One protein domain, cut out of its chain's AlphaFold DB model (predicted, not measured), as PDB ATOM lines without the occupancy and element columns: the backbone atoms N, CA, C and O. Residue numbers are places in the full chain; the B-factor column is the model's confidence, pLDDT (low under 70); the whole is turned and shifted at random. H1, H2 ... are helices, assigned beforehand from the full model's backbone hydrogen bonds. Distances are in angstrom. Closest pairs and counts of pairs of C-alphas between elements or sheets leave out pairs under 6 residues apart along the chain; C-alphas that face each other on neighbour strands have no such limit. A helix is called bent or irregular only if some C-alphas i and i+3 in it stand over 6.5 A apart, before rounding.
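Overview. This is residues 498 to 597 of the 597 residues of the protein "CRISPR system single-strand-specific deoxyribonuclease Cas10/Csm1 (subtype III-A)" of uncultured Sulfurovum sp (UniProt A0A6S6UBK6). Three helices, H3, H2 and H5, lie side by side in a slightly bent row with H2 in the middle, and H4 and H1 cover one side of it, both at a slant. Residues 592 to 597, of which 592 to 595 belong to H5, stick out free. The printed part has 100 residues and five named helices, H1 to H5 in order, with no named strand: all helix, compact, with a radius of gyration of the C-alphas of 13.5 A and spans of 43 by 30 by 24 A.

Arrangement. Start at H1, residues 498 to 513; a tight link leads to H2, residues 519 to 533, which is apart from it. H3, residues 539 to 555, makes a hairpin with H2, at a shallow tilt of 25 degrees; look at the closest C-alphas, Met 531 and Asn 541, 4.7 A apart. H4, residues 563 to 574, touches H1 at a steep tilt of 46 degrees, closest at the C-alphas of Val 507 and Ile 565, 6.0 A. H5, residues 576 to 595, runs opposite ways to H2 at a shallow tilt of 11 degrees; they touch, closest at the C-alphas of Cys 529 and Gly 576, 4.7 A. In H1, H2 and H4 every O i to N i+4 pair is within hydrogen-bond range; H3 has 9 of 13 and H5 12 of 16.

Along the chain. Find C-alpha 498 at (157.218, 193.785, 123.337), where H1 begins its 22.8 A. H2 measures 22.1 A, H3 26.5 A and H4 16.5 A; H5 runs 30.0 A to C-alpha 595 at (135.843, 179.741, 112.697).

Size, cuts and confidence. The C-alphas of Asn 536 and Lys 597 are the two farthest apart, 43.8 A. The printed part has no cut and no long link. Confidence is low, under 70, at residues 515 to 516, 557 to 561 and 596 to 597.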
ATOM      1  N   ILE A 498     156.738 193.795 124.729       95.25
ATOM      2  CA  ILE A 498     157.218 193.785 123.337       95.25
ATOM      3  C   ILE A 498     158.269 192.680 123.138       95.25
ATOM      4  O   ILE A 498     158.120 191.865 122.228       95.25
ATOM      5  N   GLU A 499     159.263 192.577 124.031       96.38
ATOM      6  CA  GLU A 499     160.310 191.539 123.991       96.38
ATOM      7  C   GLU A 499     159.713 190.119 124.010       96.38
ATOM      8  O   GLU A 499     160.119 189.244 123.235       96.38
ATOM      9  N   ILE A 500     158.735 189.884 124.895       97.62
ATOM     10  CA  ILE A 500     158.043 188.597 125.029       97.62
ATOM     11  C   ILE A 500     157.277 188.264 123.744       97.62
ATOM     12  O   ILE A 500     157.393 187.146 123.241       97.62
ATOM     13  N   GLU A 501     156.522 189.216 123.198       96.44
ATOM     14  CA  GLU A 501     155.729 189.034 121.978       96.44
ATOM     15  C   GLU A 501     156.601 188.736 120.754       96.44
ATOM     16  O   GLU A 501     156.307 187.809 119.999       96.44
ATOM     17  N   GLU A 502     157.698 189.472 120.562       95.31
ATOM     18  CA  GLU A 502     158.638 189.248 119.456       95.31
ATOM     19  C   GLU A 502     159.332 187.888 119.565       95.31
ATOM     20  O   GLU A 502     159.406 187.124 118.596       95.31
ATOM     21  N   SER A 503     159.794 187.548 120.769       96.44
ATOM     22  CA  SER A 503     160.406 186.254 121.062       96.44
ATOM     23  C   SER A 503     159.423 185.111 120.826       96.44
ATOM     24  O   SER A 503     159.756 184.110 120.188       96.44
ATOM     25  N   PHE A 504     158.184 185.253 121.297       96.12
ATOM     26  CA  PHE A 504     157.174 184.219 121.139       96.12
ATOM     27  C   PHE A 504     156.712 184.079 119.692       96.12
ATOM     28  O   PHE A 504     156.523 182.954 119.233       96.12
ATOM     29  N   LYS A 505     156.628 185.181 118.937       94.50
ATOM     30  CA  LYS A 505     156.345 185.153 117.500       94.50
ATOM     31  C   LYS A 505     157.319 184.229 116.767       94.50
ATOM     32  O   LYS A 505     156.861 183.323 116.072       94.50
ATOM     33  N   ARG A 506     158.631 184.351 117.017       93.44
ATOM     34  CA  ARG A 506     159.662 183.458 116.442       93.44
ATOM     35  C   ARG A 506     159.410 181.982 116.770       93.44
ATOM     36  O   ARG A 506     159.555 181.125 115.900       93.44
ATOM     37  N   VAL A 507     159.010 181.680 118.011       91.75
ATOM     38  CA  VAL A 507     158.651 180.312 118.427       91.75
ATOM     39  C   VAL A 507     157.410 179.825 117.674       91.75
ATOM     40  O   VAL A 507     157.408 178.714 117.150       91.75
ATOM     41  N   THR A 508     156.357 180.641 117.590       91.38
ATOM     42  CA  THR A 508     155.107 180.246 116.927       91.38
ATOM     43  C   THR A 508     155.268 180.060 115.421       91.38
ATOM     44  O   THR A 508     154.747 179.086 114.891       91.38
ATOM     45  N   GLU A 509     156.040 180.911 114.740       90.44
ATOM     46  CA  GLU A 509     156.338 180.772 113.309       90.44
ATOM     47  C   GLU A 509     157.109 179.480 113.010       90.44
ATOM     48  O   GLU A 509     156.875 178.834 111.989       90.44
ATOM     49  N   PHE A 510     158.012 179.077 113.908       88.44
ATOM     50  CA  PHE A 510     158.693 177.788 113.821       88.44
ATOM     51  C   PHE A 510     157.706 176.617 113.990       88.44
ATOM     52  O   PHE A 510     157.670 175.719 113.153       88.44
ATOM     53  N   LEU A 511     156.854 176.650 115.020       85.19
ATOM     54  CA  LEU A 511     155.867 175.589 115.278       85.19
ATOM     55  C   LEU A 511     154.802 175.468 114.171       85.19
ATOM     56  O   LEU A 511     154.329 174.366 113.887       85.19
ATOM     57  N   GLU A 512     154.423 176.583 113.539       84.19
ATOM     58  CA  GLU A 512     153.502 176.610 112.395       84.19
ATOM     59  C   GLU A 512     154.096 175.903 111.168       84.19
ATOM     60  O   GLU A 512     153.400 175.106 110.534       84.19
ATOM     61  N   LYS A 513     155.384 176.126 110.862       83.25
ATOM     62  CA  LYS A 513     156.087 175.446 109.756       83.25
ATOM     63  C   LYS A 513     156.164 173.933 109.960       83.25
ATOM     64  O   LYS A 513     155.935 173.175 109.021       83.25
ATOM     65  N   GLU A 514     156.380 173.502 111.197       76.88
ATOM     66  CA  GLU A 514     156.462 172.083 111.559       76.88
ATOM     67  C   GLU A 514     155.093 171.378 111.653       76.88
ATOM     68  O   GLU A 514     155.018 170.200 111.993       76.88
ATOM     69  N   SER A 515     153.990 172.060 111.304       64.44
ATOM     70  CA  SER A 515     152.615 171.527 111.355       64.44
ATOM     71  C   SER A 515     152.141 171.091 112.755       64.44
ATOM     72  O   SER A 515     151.182 170.323 112.881       64.44
ATOM     73  N   ASP A 516     152.762 171.618 113.815       64.50
ATOM     74  CA  ASP A 516     152.466 171.288 115.217       64.50
ATOM     75  C   ASP A 516     151.890 172.471 116.023       64.50
ATOM     76  O   ASP A 516     151.865 172.462 117.256       64.50
ATOM     77  N   ASP A 517     151.295 173.450 115.329       70.81
ATOM     78  CA  ASP A 517     150.514 174.569 115.891       70.81
ATOM     79  C   ASP A 517     149.152 174.119 116.480       70.81
ATOM     80  O   ASP A 517     148.062 174.571 116.113       70.81
ATOM     81  N   LYS A 518     149.187 173.157 117.405       81.81
ATOM     82  CA  LYS A 518     148.005 172.616 118.082       81.81
ATOM     83  C   LYS A 518     147.701 173.437 119.328       81.81
ATOM     84  O   LYS A 518     148.537 173.570 120.211       81.81
ATOM     85  N   THR A 519     146.447 173.871 119.487       84.06
ATOM     86  CA  THR A 519     145.996 174.642 120.665       84.06
ATOM     87  C   THR A 519     146.337 173.963 122.005       84.06
ATOM     88  O   THR A 519     146.645 174.637 122.982       84.06
ATOM     89  N   ALA A 520     146.344 172.624 122.047       86.44
ATOM     90  CA  ALA A 520     146.712 171.843 123.230       86.44
ATOM     91  C   ALA A 520     148.163 172.066 123.704       86.44
ATOM     92  O   ALA A 520     148.433 171.934 124.894       86.44
ATOM     93  N   LEU A 521     149.091 172.405 122.799       88.75
ATOM     94  CA  LEU A 521     150.474 172.727 123.147       88.75
ATOM     95  C   LEU A 521     150.533 173.992 124.009       88.75
ATOM     96  O   LEU A 521     151.153 173.982 125.067       88.75
ATOM     97  N   TYR A 522     149.825 175.046 123.602       92.44
ATOM     98  CA  TYR A 522     149.800 176.329 124.308       92.44
ATOM     99  C   TYR A 522     149.179 176.235 125.703       92.44
ATOM    100  O   TYR A 522     149.690 176.849 126.635       92.44
ATOM    101  N   TYR A 523     148.146 175.405 125.891       93.44
ATOM    102  CA  TYR A 523     147.619 175.127 127.234       93.44
ATOM    103  C   TYR A 523     148.664 174.504 128.157       93.44
ATOM    104  O   TYR A 523     148.775 174.898 129.313       93.44
ATOM    105  N   ARG A 524     149.493 173.592 127.638       94.19
ATOM    106  CA  ARG A 524     150.600 173.026 128.417       94.19
ATOM    107  C   ARG A 524     151.679 174.058 128.720       94.19
ATOM    108  O   ARG A 524     152.298 173.967 129.769       94.19
ATOM    109  N   LEU A 525     151.915 175.036 127.842       94.81
ATOM    110  CA  LEU A 525     152.839 176.131 128.152       94.81
ATOM    111  C   LEU A 525     152.336 176.971 129.334       94.81
ATOM    112  O   LEU A 525     153.140 177.315 130.192       94.81
ATOM    113  N   ILE A 526     151.025 177.221 129.428       95.88
ATOM    114  CA  ILE A 526     150.421 177.894 130.592       95.88
ATOM    115  C   ILE A 526     150.684 177.087 131.870       95.88
ATOM    116  O   ILE A 526     151.186 177.648 132.839       95.88
ATOM    117  N   GLU A 527     150.455 175.767 131.844       95.50
ATOM    118  CA  GLU A 527     150.755 174.888 132.988       95.50
ATOM    119  C   GLU A 527     152.238 174.953 133.398       95.50
ATOM    120  O   GLU A 527     152.564 174.913 134.582       95.50
ATOM    121  N   LEU A 528     153.160 175.053 132.434       96.44
ATOM    122  CA  LEU A 528     154.591 175.185 132.723       96.44
ATOM    123  C   LEU A 528     154.931 176.540 133.351       96.44
ATOM    124  O   LEU A 528     155.766 176.576 134.256       96.44
ATOM    125  N   CYS A 529     154.276 177.624 132.923       96.50
ATOM    126  CA  CYS A 529     154.378 178.918 133.594       96.50
ATOM    127  C   CYS A 529     153.874 178.819 135.041       96.50
ATOM    128  O   CYS A 529     154.594 179.223 135.950       96.50
ATOM    129  N   ASP A 530     152.707 178.205 135.270       95.38
ATOM    130  CA  ASP A 530     152.153 178.007 136.618       95.38
ATOM    131  C   ASP A 530     153.099 177.186 137.506       95.38
ATOM    132  O   ASP A 530     153.314 177.515 138.674       95.38
ATOM    133  N   MET A 531     153.714 176.130 136.962       95.75
ATOM    134  CA  MET A 531     154.742 175.376 137.680       95.75
ATOM    135  C   MET A 531     155.926 176.285 138.035       95.75
ATOM    136  O   MET A 531     156.324 176.342 139.196       95.75
ATOM    137  N   LYS A 532     156.477 177.035 137.074       95.00
ATOM    138  CA  LYS A 532     157.628 177.919 137.314       95.00
ATOM    139  C   LYS A 532     157.368 178.934 138.434       95.00
ATOM    140  O   LYS A 532     158.273 179.226 139.212       95.00
ATOM    141  N   GLU A 533     156.155 179.462 138.539       92.44
ATOM    142  CA  GLU A 533     155.786 180.433 139.579       92.44
ATOM    143  C   GLU A 533     155.674 179.808 140.965       92.44
ATOM    144  O   GLU A 533     156.084 180.397 141.965       92.44
ATOM    145  N   ASN A 534     155.172 178.580 141.022       93.94
ATOM    146  CA  ASN A 534     154.850 177.904 142.269       93.94
ATOM    147  C   ASN A 534     155.969 176.958 142.743       93.94
ATOM    148  O   ASN A 534     155.712 176.055 143.539       93.94
ATOM    149  N   ILE A 535     157.220 177.145 142.298       92.81
ATOM    150  CA  ILE A 535     158.378 176.331 142.735       92.81
ATOM    151  C   ILE A 535     158.565 176.387 144.253       92.81
ATOM    152  O   ILE A 535     158.811 175.361 144.882       92.81
ATOM    153  N   ASN A 536     158.404 177.571 144.847       91.69
ATOM    154  CA  ASN A 536     158.552 177.751 146.292       91.69
ATOM    155  C   ASN A 536     157.384 177.146 147.091       91.69
ATOM    156  O   ASN A 536     157.525 176.922 148.289       91.69
ATOM    157  N   GLN A 537     156.243 176.892 146.442       94.31
ATOM    158  CA  GLN A 537     155.078 176.260 147.069       94.31
ATOM    159  C   GLN A 537     155.148 174.729 146.979       94.31
ATOM    160  O   GLN A 537     154.754 174.037 147.914       94.31
ATOM    161  N   ASP A 538     155.667 174.192 145.870       93.94
ATOM    162  CA  ASP A 538     155.865 172.757 145.667       93.94
ATOM    163  C   ASP A 538     157.133 172.494 144.846       93.94
ATOM    164  O   ASP A 538     157.200 172.791 143.653       93.94
ATOM    165  N   ILE A 539     158.126 171.852 145.467       92.69
ATOM    166  CA  ILE A 539     159.415 171.532 144.836       92.69
ATOM    167  C   ILE A 539     159.272 170.674 143.569       92.69
ATOM    168  O   ILE A 539     160.110 170.754 142.668       92.69
ATOM    169  N   ARG A 540     158.192 169.887 143.441       93.56
ATOM    170  CA  ARG A 540     157.896 169.102 142.227       93.56
ATOM    171  C   ARG A 540     157.726 169.994 141.002       93.56
ATOM    172  O   ARG A 540     157.957 169.542 139.879       93.56
ATOM    173  N   ASN A 541     157.390 171.264 141.195       94.75
ATOM    174  CA  ASN A 541     157.279 172.218 140.109       94.75
ATOM    175  C   ASN A 541     158.619 172.526 139.431       94.75
ATOM    176  O   ASN A 541     158.618 172.863 138.250       94.75
ATOM    177  N   ALA A 542     159.765 172.286 140.081       92.94
ATOM    178  CA  ALA A 542     161.083 172.381 139.440       92.94
ATOM    179  C   ALA A 542     161.232 171.446 138.217       92.94
ATOM    180  O   ALA A 542     162.088 171.664 137.359       92.94
ATOM    181  N   MET A 543     160.362 170.435 138.078       94.69
ATOM    182  CA  MET A 543     160.305 169.557 136.906       94.69
ATOM    183  C   MET A 543     159.814 170.245 135.622       94.69
ATOM    184  O   MET A 543     159.824 169.602 134.568       94.69
ATOM    185  N   TRP A 544     159.373 171.508 135.663       95.50
ATOM    186  CA  TRP A 544     158.859 172.202 134.477       95.50
ATOM    187  C   TRP A 544     159.876 172.213 133.322       95.50
ATOM    188  O   TRP A 544     159.481 171.991 132.179       95.50
ATOM    189  N   LYS A 545     161.188 172.331 133.597       93.12
ATOM    190  CA  LYS A 545     162.248 172.264 132.566       93.12
ATOM    191  C   LYS A 545     162.299 170.903 131.874       93.12
ATOM    192  O   LYS A 545     162.343 170.816 130.647       93.12
ATOM    193  N   SER A 546     162.238 169.823 132.653       93.88
ATOM    194  CA  SER A 546     162.207 168.455 132.123       93.88
ATOM    195  C   SER A 546     160.938 168.197 131.308       93.88
ATOM    196  O   SER A 546     161.004 167.600 130.231       93.88
ATOM    197  N   LYS A 547     159.786 168.689 131.783       94.25
ATOM    198  CA  LYS A 547     158.511 168.599 131.058       94.25
ATOM    199  C   LYS A 547     158.525 169.412 129.764       94.25
ATOM    200  O   LYS A 547     158.030 168.912 128.759       94.25
ATOM    201  N   LEU A 548     159.124 170.603 129.763       93.25
ATOM    202  CA  LEU A 548     159.312 171.416 128.563       93.25
ATOM    203  C   LEU A 548     160.160 170.677 127.526       93.25
ATOM    204  O   LEU A 548     159.754 170.572 126.375       93.25
ATOM    205  N   ASN A 549     161.299 170.109 127.930       91.00
ATOM    206  CA  ASN A 549     162.161 169.335 127.032       91.00
ATOM    207  C   ASN A 549     161.424 168.137 126.411       91.00
ATOM    208  O   ASN A 549     161.523 167.901 125.208       91.00
ATOM    209  N   TYR A 550     160.641 167.408 127.211       90.62
ATOM    210  CA  TYR A 550     159.798 166.327 126.699       90.62
ATOM    211  C   TYR A 550     158.726 166.840 125.725       90.62
ATOM    212  O   TYR A 550     158.544 166.269 124.650       90.62
ATOM    213  N   LEU A 551     158.030 167.923 126.084       88.19
ATOM    214  CA  LEU A 551     156.988 168.535 125.264       88.19
ATOM    215  C   LEU A 551     157.543 169.014 123.920       88.19
ATOM    216  O   LEU A 551     156.939 168.737 122.889       88.19
ATOM    217  N   PHE A 552     158.696 169.678 123.923       85.75
ATOM    218  CA  PHE A 552     159.336 170.195 122.720       85.75
ATOM    219  C   PHE A 552     159.767 169.057 121.787       85.75
ATOM    220  O   PHE A 552     159.313 168.984 120.653       85.75
ATOM    221  N   ARG A 553     160.535 168.082 122.292       84.81
ATOM    222  CA  ARG A 553     161.028 166.940 121.493       84.81
ATOM    223  C   ARG A 553     159.927 166.018 120.969       84.81
ATOM    224  O   ARG A 553     160.168 165.251 120.045       84.81
ATOM    225  N   ARG A 554     158.745 166.032 121.591       82.75
ATOM    226  CA  ARG A 554     157.585 165.258 121.134       82.75
ATOM    227  C   ARG A 554     156.876 165.903 119.939       82.75
ATOM    228  O   ARG A 554     156.240 165.174 119.188       82.75
ATOM    229  N   ASN A 555     156.950 167.227 119.801       76.75
ATOM    230  CA  ASN A 555     156.250 167.998 118.764       76.75
ATOM    231  C   ASN A 555     157.214 168.643 117.750       76.75
ATOM    232  O   ASN A 555     156.808 169.476 116.957       76.75
ATOM    233  N   VAL A 556     158.509 168.334 117.811       76.25
ATOM    234  CA  VAL A 556     159.514 168.837 116.867       76.25
ATOM    235  C   VAL A 556     160.335 167.645 116.410       76.25
ATOM    236  O   VAL A 556     160.822 166.865 117.237       76.25
ATOM    237  N   LYS A 557     160.454 167.461 115.091       69.38
ATOM    238  CA  LYS A 557     161.221 166.350 114.520       69.38
ATOM    239  C   LYS A 557     162.685 166.454 114.924       69.38
ATOM    240  O   LYS A 557     163.235 167.528 115.148       69.38
ATOM    241  N   ARG A 558     163.346 165.297 115.012       63.16
ATOM    242  CA  ARG A 558     164.739 165.218 115.470       63.16
ATOM    243  C   ARG A 558     165.718 165.970 114.561       63.16
ATOM    244  O   ARG A 558     166.726 166.446 115.074       63.16
ATOM    245  N   GLU A 559     165.403 166.035 113.270       59.94
ATOM    246  CA  GLU A 559     166.184 166.666 112.195       59.94
ATOM    247  C   GLU A 559     166.078 168.201 112.224       59.94
ATOM    248  O   GLU A 559     167.042 168.881 111.886       59.94
ATOM    249  N   ASP A 560     164.977 168.729 112.768       62.84
ATOM    250  CA  ASP A 560     164.665 170.162 112.872       62.84
ATOM    251  C   ASP A 560     164.853 170.700 114.303       62.84
ATOM    252  O   ASP A 560     164.336 171.758 114.667       62.84
ATOM    253  N   ASN A 561     165.583 169.964 115.155       63.41
ATOM    254  CA  ASN A 561     165.838 170.341 116.548       63.41
ATOM    255  C   ASN A 561     166.614 171.660 116.630       63.41
ATOM    256  O   ASN A 561     167.846 171.696 116.651       63.41
ATOM    257  N   ASN A 562     165.871 172.752 116.747       72.00
ATOM    258  CA  ASN A 562     166.433 174.075 116.886       72.00
ATOM    259  C   ASN A 562     166.672 174.393 118.371       72.00
ATOM    260  O   ASN A 562     165.764 174.797 119.103       72.00
ATOM    261  N   SER A 563     167.917 174.196 118.821       81.62
ATOM    262  CA  SER A 563     168.336 174.503 120.197       81.62
ATOM    263  C   SER A 563     168.109 175.970 120.567       81.62
ATOM    264  O   SER A 563     167.902 176.266 121.741       81.62
ATOM    265  N   GLU A 564     168.141 176.881 119.594       86.88
ATOM    266  CA  GLU A 564     167.877 178.301 119.816       86.88
ATOM    267  C   GLU A 564     166.406 178.529 120.184       86.88
ATOM    268  O   GLU A 564     166.123 179.179 121.186       86.88
ATOM    269  N   ILE A 565     165.470 177.924 119.440       89.31
ATOM    270  CA  ILE A 565     164.025 178.021 119.714       89.31
ATOM    271  C   ILE A 565     163.676 177.382 121.060       89.31
ATOM    272  O   ILE A 565     162.868 177.931 121.810       89.31
ATOM    273  N   PHE A 566     164.301 176.250 121.396       90.19
ATOM    274  CA  PHE A 566     164.117 175.631 122.708       90.19
ATOM    275  C   PHE A 566     164.570 176.558 123.844       90.19
ATOM    276  O   PHE A 566     163.826 176.762 124.805       90.19
ATOM    277  N   THR A 567     165.768 177.141 123.731       92.12
ATOM    278  CA  THR A 567     166.283 178.094 124.723       92.12
ATOM    279  C   THR A 567     165.390 179.328 124.814       92.12
ATOM    280  O   THR A 567     165.070 179.761 125.920       92.12
ATOM    281  N   LEU A 568     164.919 179.852 123.680       93.31
ATOM    282  CA  LEU A 568     164.002 180.990 123.635       93.31
ATOM    283  C   LEU A 568     162.694 180.686 124.377       93.31
ATOM    284  O   LEU A 568     162.287 181.450 125.249       93.31
ATOM    285  N   LEU A 569     162.075 179.536 124.103       93.31
ATOM    286  CA  LEU A 569     160.857 179.102 124.786       93.31
ATOM    287  C   LEU A 569     161.082 178.848 126.286       93.31
ATOM    288  O   LEU A 569     160.223 179.175 127.103       93.31
ATOM    289  N   SER A 570     162.242 178.304 126.665       94.62
ATOM    290  CA  SER A 570     162.617 178.150 128.073       94.62
ATOM    291  C   SER A 570     162.729 179.506 128.772       94.62
ATOM    292  O   SER A 570     162.192 179.661 129.865       94.62
ATOM    293  N   ASN A 571     163.383 180.488 128.145       96.06
ATOM    294  CA  ASN A 571     163.520 181.842 128.688       96.06
ATOM    295  C   ASN A 571     162.163 182.548 128.810       96.06
ATOM    296  O   ASN A 571     161.934 183.261 129.782       96.06
ATOM    297  N   LEU A 572     161.244 182.311 127.872       96.88
ATOM    298  CA  LEU A 572     159.874 182.813 127.958       96.88
ATOM    299  C   LEU A 572     159.123 182.225 129.161       96.88
ATOM    300  O   LEU A 572     158.499 182.969 129.910       96.88
ATOM    301  N   ILE A 573     159.231 180.917 129.421       96.31
ATOM    302  CA  ILE A 573     158.605 180.298 130.606       96.31
ATOM    303  C   ILE A 573     159.223 180.817 131.912       96.31
ATOM    304  O   ILE A 573     158.503 180.995 132.895       96.31
ATOM    305  N   GLU A 574     160.520 181.147 131.934       95.56
ATOM    306  CA  GLU A 574     161.147 181.810 133.091       95.56
ATOM    307  C   GLU A 574     160.501 183.175 133.406       95.56
ATOM    308  O   GLU A 574     160.542 183.613 134.557       95.56
ATOM    309  N   LYS A 575     159.830 183.837 132.451       94.94
ATOM    310  CA  LYS A 575     159.066 185.074 132.713       94.94
ATOM    311  C   LYS A 575     157.753 184.822 133.485       94.94
ATOM    312  O   LYS A 575     157.182 185.773 134.011       94.94
ATOM    313  N   GLY A 576     157.304 183.570 133.643       94.12
ATOM    314  CA  GLY A 576     156.138 183.202 134.466       94.12
ATOM    315  C   GLY A 576     154.824 183.801 133.953       94.12
ATOM    316  O   GLY A 576     154.505 183.667 132.771       94.12
ATOM    317  N   GLU A 577     154.064 184.471 134.827       94.62
ATOM    318  CA  GLU A 577     152.773 185.108 134.528       94.62
ATOM    319  C   GLU A 577     152.856 186.018 133.320       94.62
ATOM    320  O   GLU A 577     151.968 186.007 132.473       94.62
ATOM    321  N   LYS A 578     153.955 186.766 133.218       96.50
ATOM    322  CA  LYS A 578     154.155 187.775 132.182       96.50
ATOM    323  C   LYS A 578     154.187 187.191 130.774       96.50
ATOM    324  O   LYS A 578     153.911 187.899 129.816       96.50
ATOM    325  N   PHE A 579     154.460 185.895 130.630       97.94
ATOM    326  CA  PHE A 579     154.384 185.223 129.335       97.94
ATOM    327  C   PHE A 579     152.955 184.782 128.964       97.94
ATOM    328  O   PHE A 579     152.628 184.627 127.784       97.94
ATOM    329  N   LYS A 580     152.062 184.596 129.946       97.31
ATOM    330  CA  LYS A 580     150.703 184.079 129.715       97.31
ATOM    331  C   LYS A 580     149.879 184.936 128.739       97.31
ATOM    332  O   LYS A 580     149.248 184.325 127.874       97.31
ATOM    333  N   PRO A 581     149.905 186.287 128.775       97.44
ATOM    334  CA  PRO A 581     149.183 187.115 127.806       97.44
ATOM    335  C   PRO A 581     149.481 186.769 126.344       97.44
ATOM    336  O   PRO A 581     148.550 186.561 125.567       97.44
ATOM    337  N   SER A 582     150.754 186.608 125.980       97.19
ATOM    338  CA  SER A 582     151.170 186.226 124.624       97.19
ATOM    339  C   SER A 582     150.652 184.845 124.222       97.19
ATOM    340  O   SER A 582     150.181 184.641 123.098       97.19
ATOM    341  N   ILE A 583     150.652 183.895 125.163       96.75
ATOM    342  CA  ILE A 583     150.062 182.571 124.939       96.75
ATOM    343  C   ILE A 583     148.543 182.682 124.726       96.75
ATOM    344  O   ILE A 583     148.001 182.041 123.821       96.75
ATOM    345  N   PHE A 584     147.844 183.504 125.517       96.19
ATOM    346  CA  PHE A 584     146.404 183.727 125.374       96.19
ATOM    347  C   PHE A 584     146.059 184.318 124.007       96.19
ATOM    348  O   PHE A 584     145.187 183.776 123.326       96.19
ATOM    349  N   LEU A 585     146.783 185.350 123.562       95.62
ATOM    350  CA  LEU A 585     146.609 185.951 122.235       95.62
ATOM    351  C   LEU A 585     146.746 184.908 121.121       95.62
ATOM    352  O   LEU A 585     145.893 184.834 120.235       95.62
ATOM    353  N   LYS A 586     147.755 184.029 121.199       94.69
ATOM    354  CA  LYS A 586     147.930 182.938 120.229       94.69
ATOM    355  C   LYS A 586     146.785 181.921 120.272       94.69
ATOM    356  O   LYS A 586     146.315 181.484 119.220       94.69
ATOM    357  N   ILE A 587     146.298 181.556 121.460       93.69
ATOM    358  CA  ILE A 587     145.148 180.651 121.611       93.69
ATOM    359  C   ILE A 587     143.886 181.259 120.988       93.69
ATOM    360  O   ILE A 587     143.184 180.549 120.261       93.69
ATOM    361  N   TYR A 588     143.594 182.535 121.252       93.38
ATOM    362  CA  TYR A 588     142.445 183.231 120.668       93.38
ATOM    363  C   TYR A 588     142.565 183.319 119.145       93.38
ATOM    364  O   TYR A 588     141.647 182.900 118.442       93.38
ATOM    365  N   ASN A 589     143.735 183.691 118.625       91.69
ATOM    366  CA  ASN A 589     143.968 183.765 117.184       91.69
ATOM    367  C   ASN A 589     143.755 182.405 116.495       91.69
ATOM    368  O   ASN A 589     143.102 182.306 115.458       91.69
ATOM    369  N   ASN A 590     144.235 181.316 117.104       89.88
ATOM    370  CA  ASN A 590     144.026 179.966 116.574       89.88
ATOM    371  C   ASN A 590     142.555 179.516 116.627       89.88
ATOM    372  O   ASN A 590     142.157 178.648 115.847       89.88
ATOM    373  N   ARG A 591     141.746 180.052 117.551       88.38
ATOM    374  CA  ARG A 591     140.293 179.811 117.587       88.38
ATOM    375  C   ARG A 591     139.581 180.582 116.483       88.38
ATOM    376  O   ARG A 591     138.695 180.012 115.857       88.38
ATOM    377  N   ASP A 592     139.994 181.815 116.222       89.62
ATOM    378  CA  ASP A 592     139.399 182.665 115.185       89.62
ATOM    379  C   ASP A 592     139.661 182.088 113.792       89.62
ATOM    380  O   ASP A 592     138.714 181.791 113.065       89.62
ATOM    381  N   LYS A 593     140.915 181.716 113.494       86.56
ATOM    382  CA  LYS A 593     141.293 181.018 112.247       86.56
ATOM    383  C   LYS A 593     140.517 179.714 111.999       86.56
ATOM    384  O   LYS A 593     140.434 179.252 110.866       86.56
ATOM    385  N   LYS A 594     140.011 179.058 113.052       82.81
ATOM    386  CA  LYS A 594     139.186 177.839 112.936       82.81
ATOM    387  C   LYS A 594     137.716 178.131 112.656       82.81
ATOM    388  O   LYS A 594     137.049 177.237 112.166       82.81
ATOM    389  N   LYS A 595     137.212 179.312 113.019       78.44
ATOM    390  CA  LYS A 595     135.843 179.741 112.697       78.44
ATOM    391  C   LYS A 595     135.727 180.239 111.253       78.44
ATOM    392  O   LYS A 595     134.639 180.205 110.699       78.44
ATOM    393  N   GLU A 596     136.832 180.724 110.685       69.62
ATOM    394  CA  GLU A 596     136.926 181.196 109.296       69.62
ATOM    395  C   GLU A 596     137.048 180.057 108.263       69.62
ATOM    396  O   GLU A 596     136.806 180.284 107.079       69.62
ATOM    397  N   LYS A 597     137.441 178.850 108.698       55.66
ATOM    398  CA  LYS A 597     137.512 177.624 107.882       55.66
ATOM    399  C   LYS A 597     136.235 176.813 108.015       55.66
ATOM    400  O   LYS A 597     135.838 176.218 106.990       55.66
TER     401      LYS A 597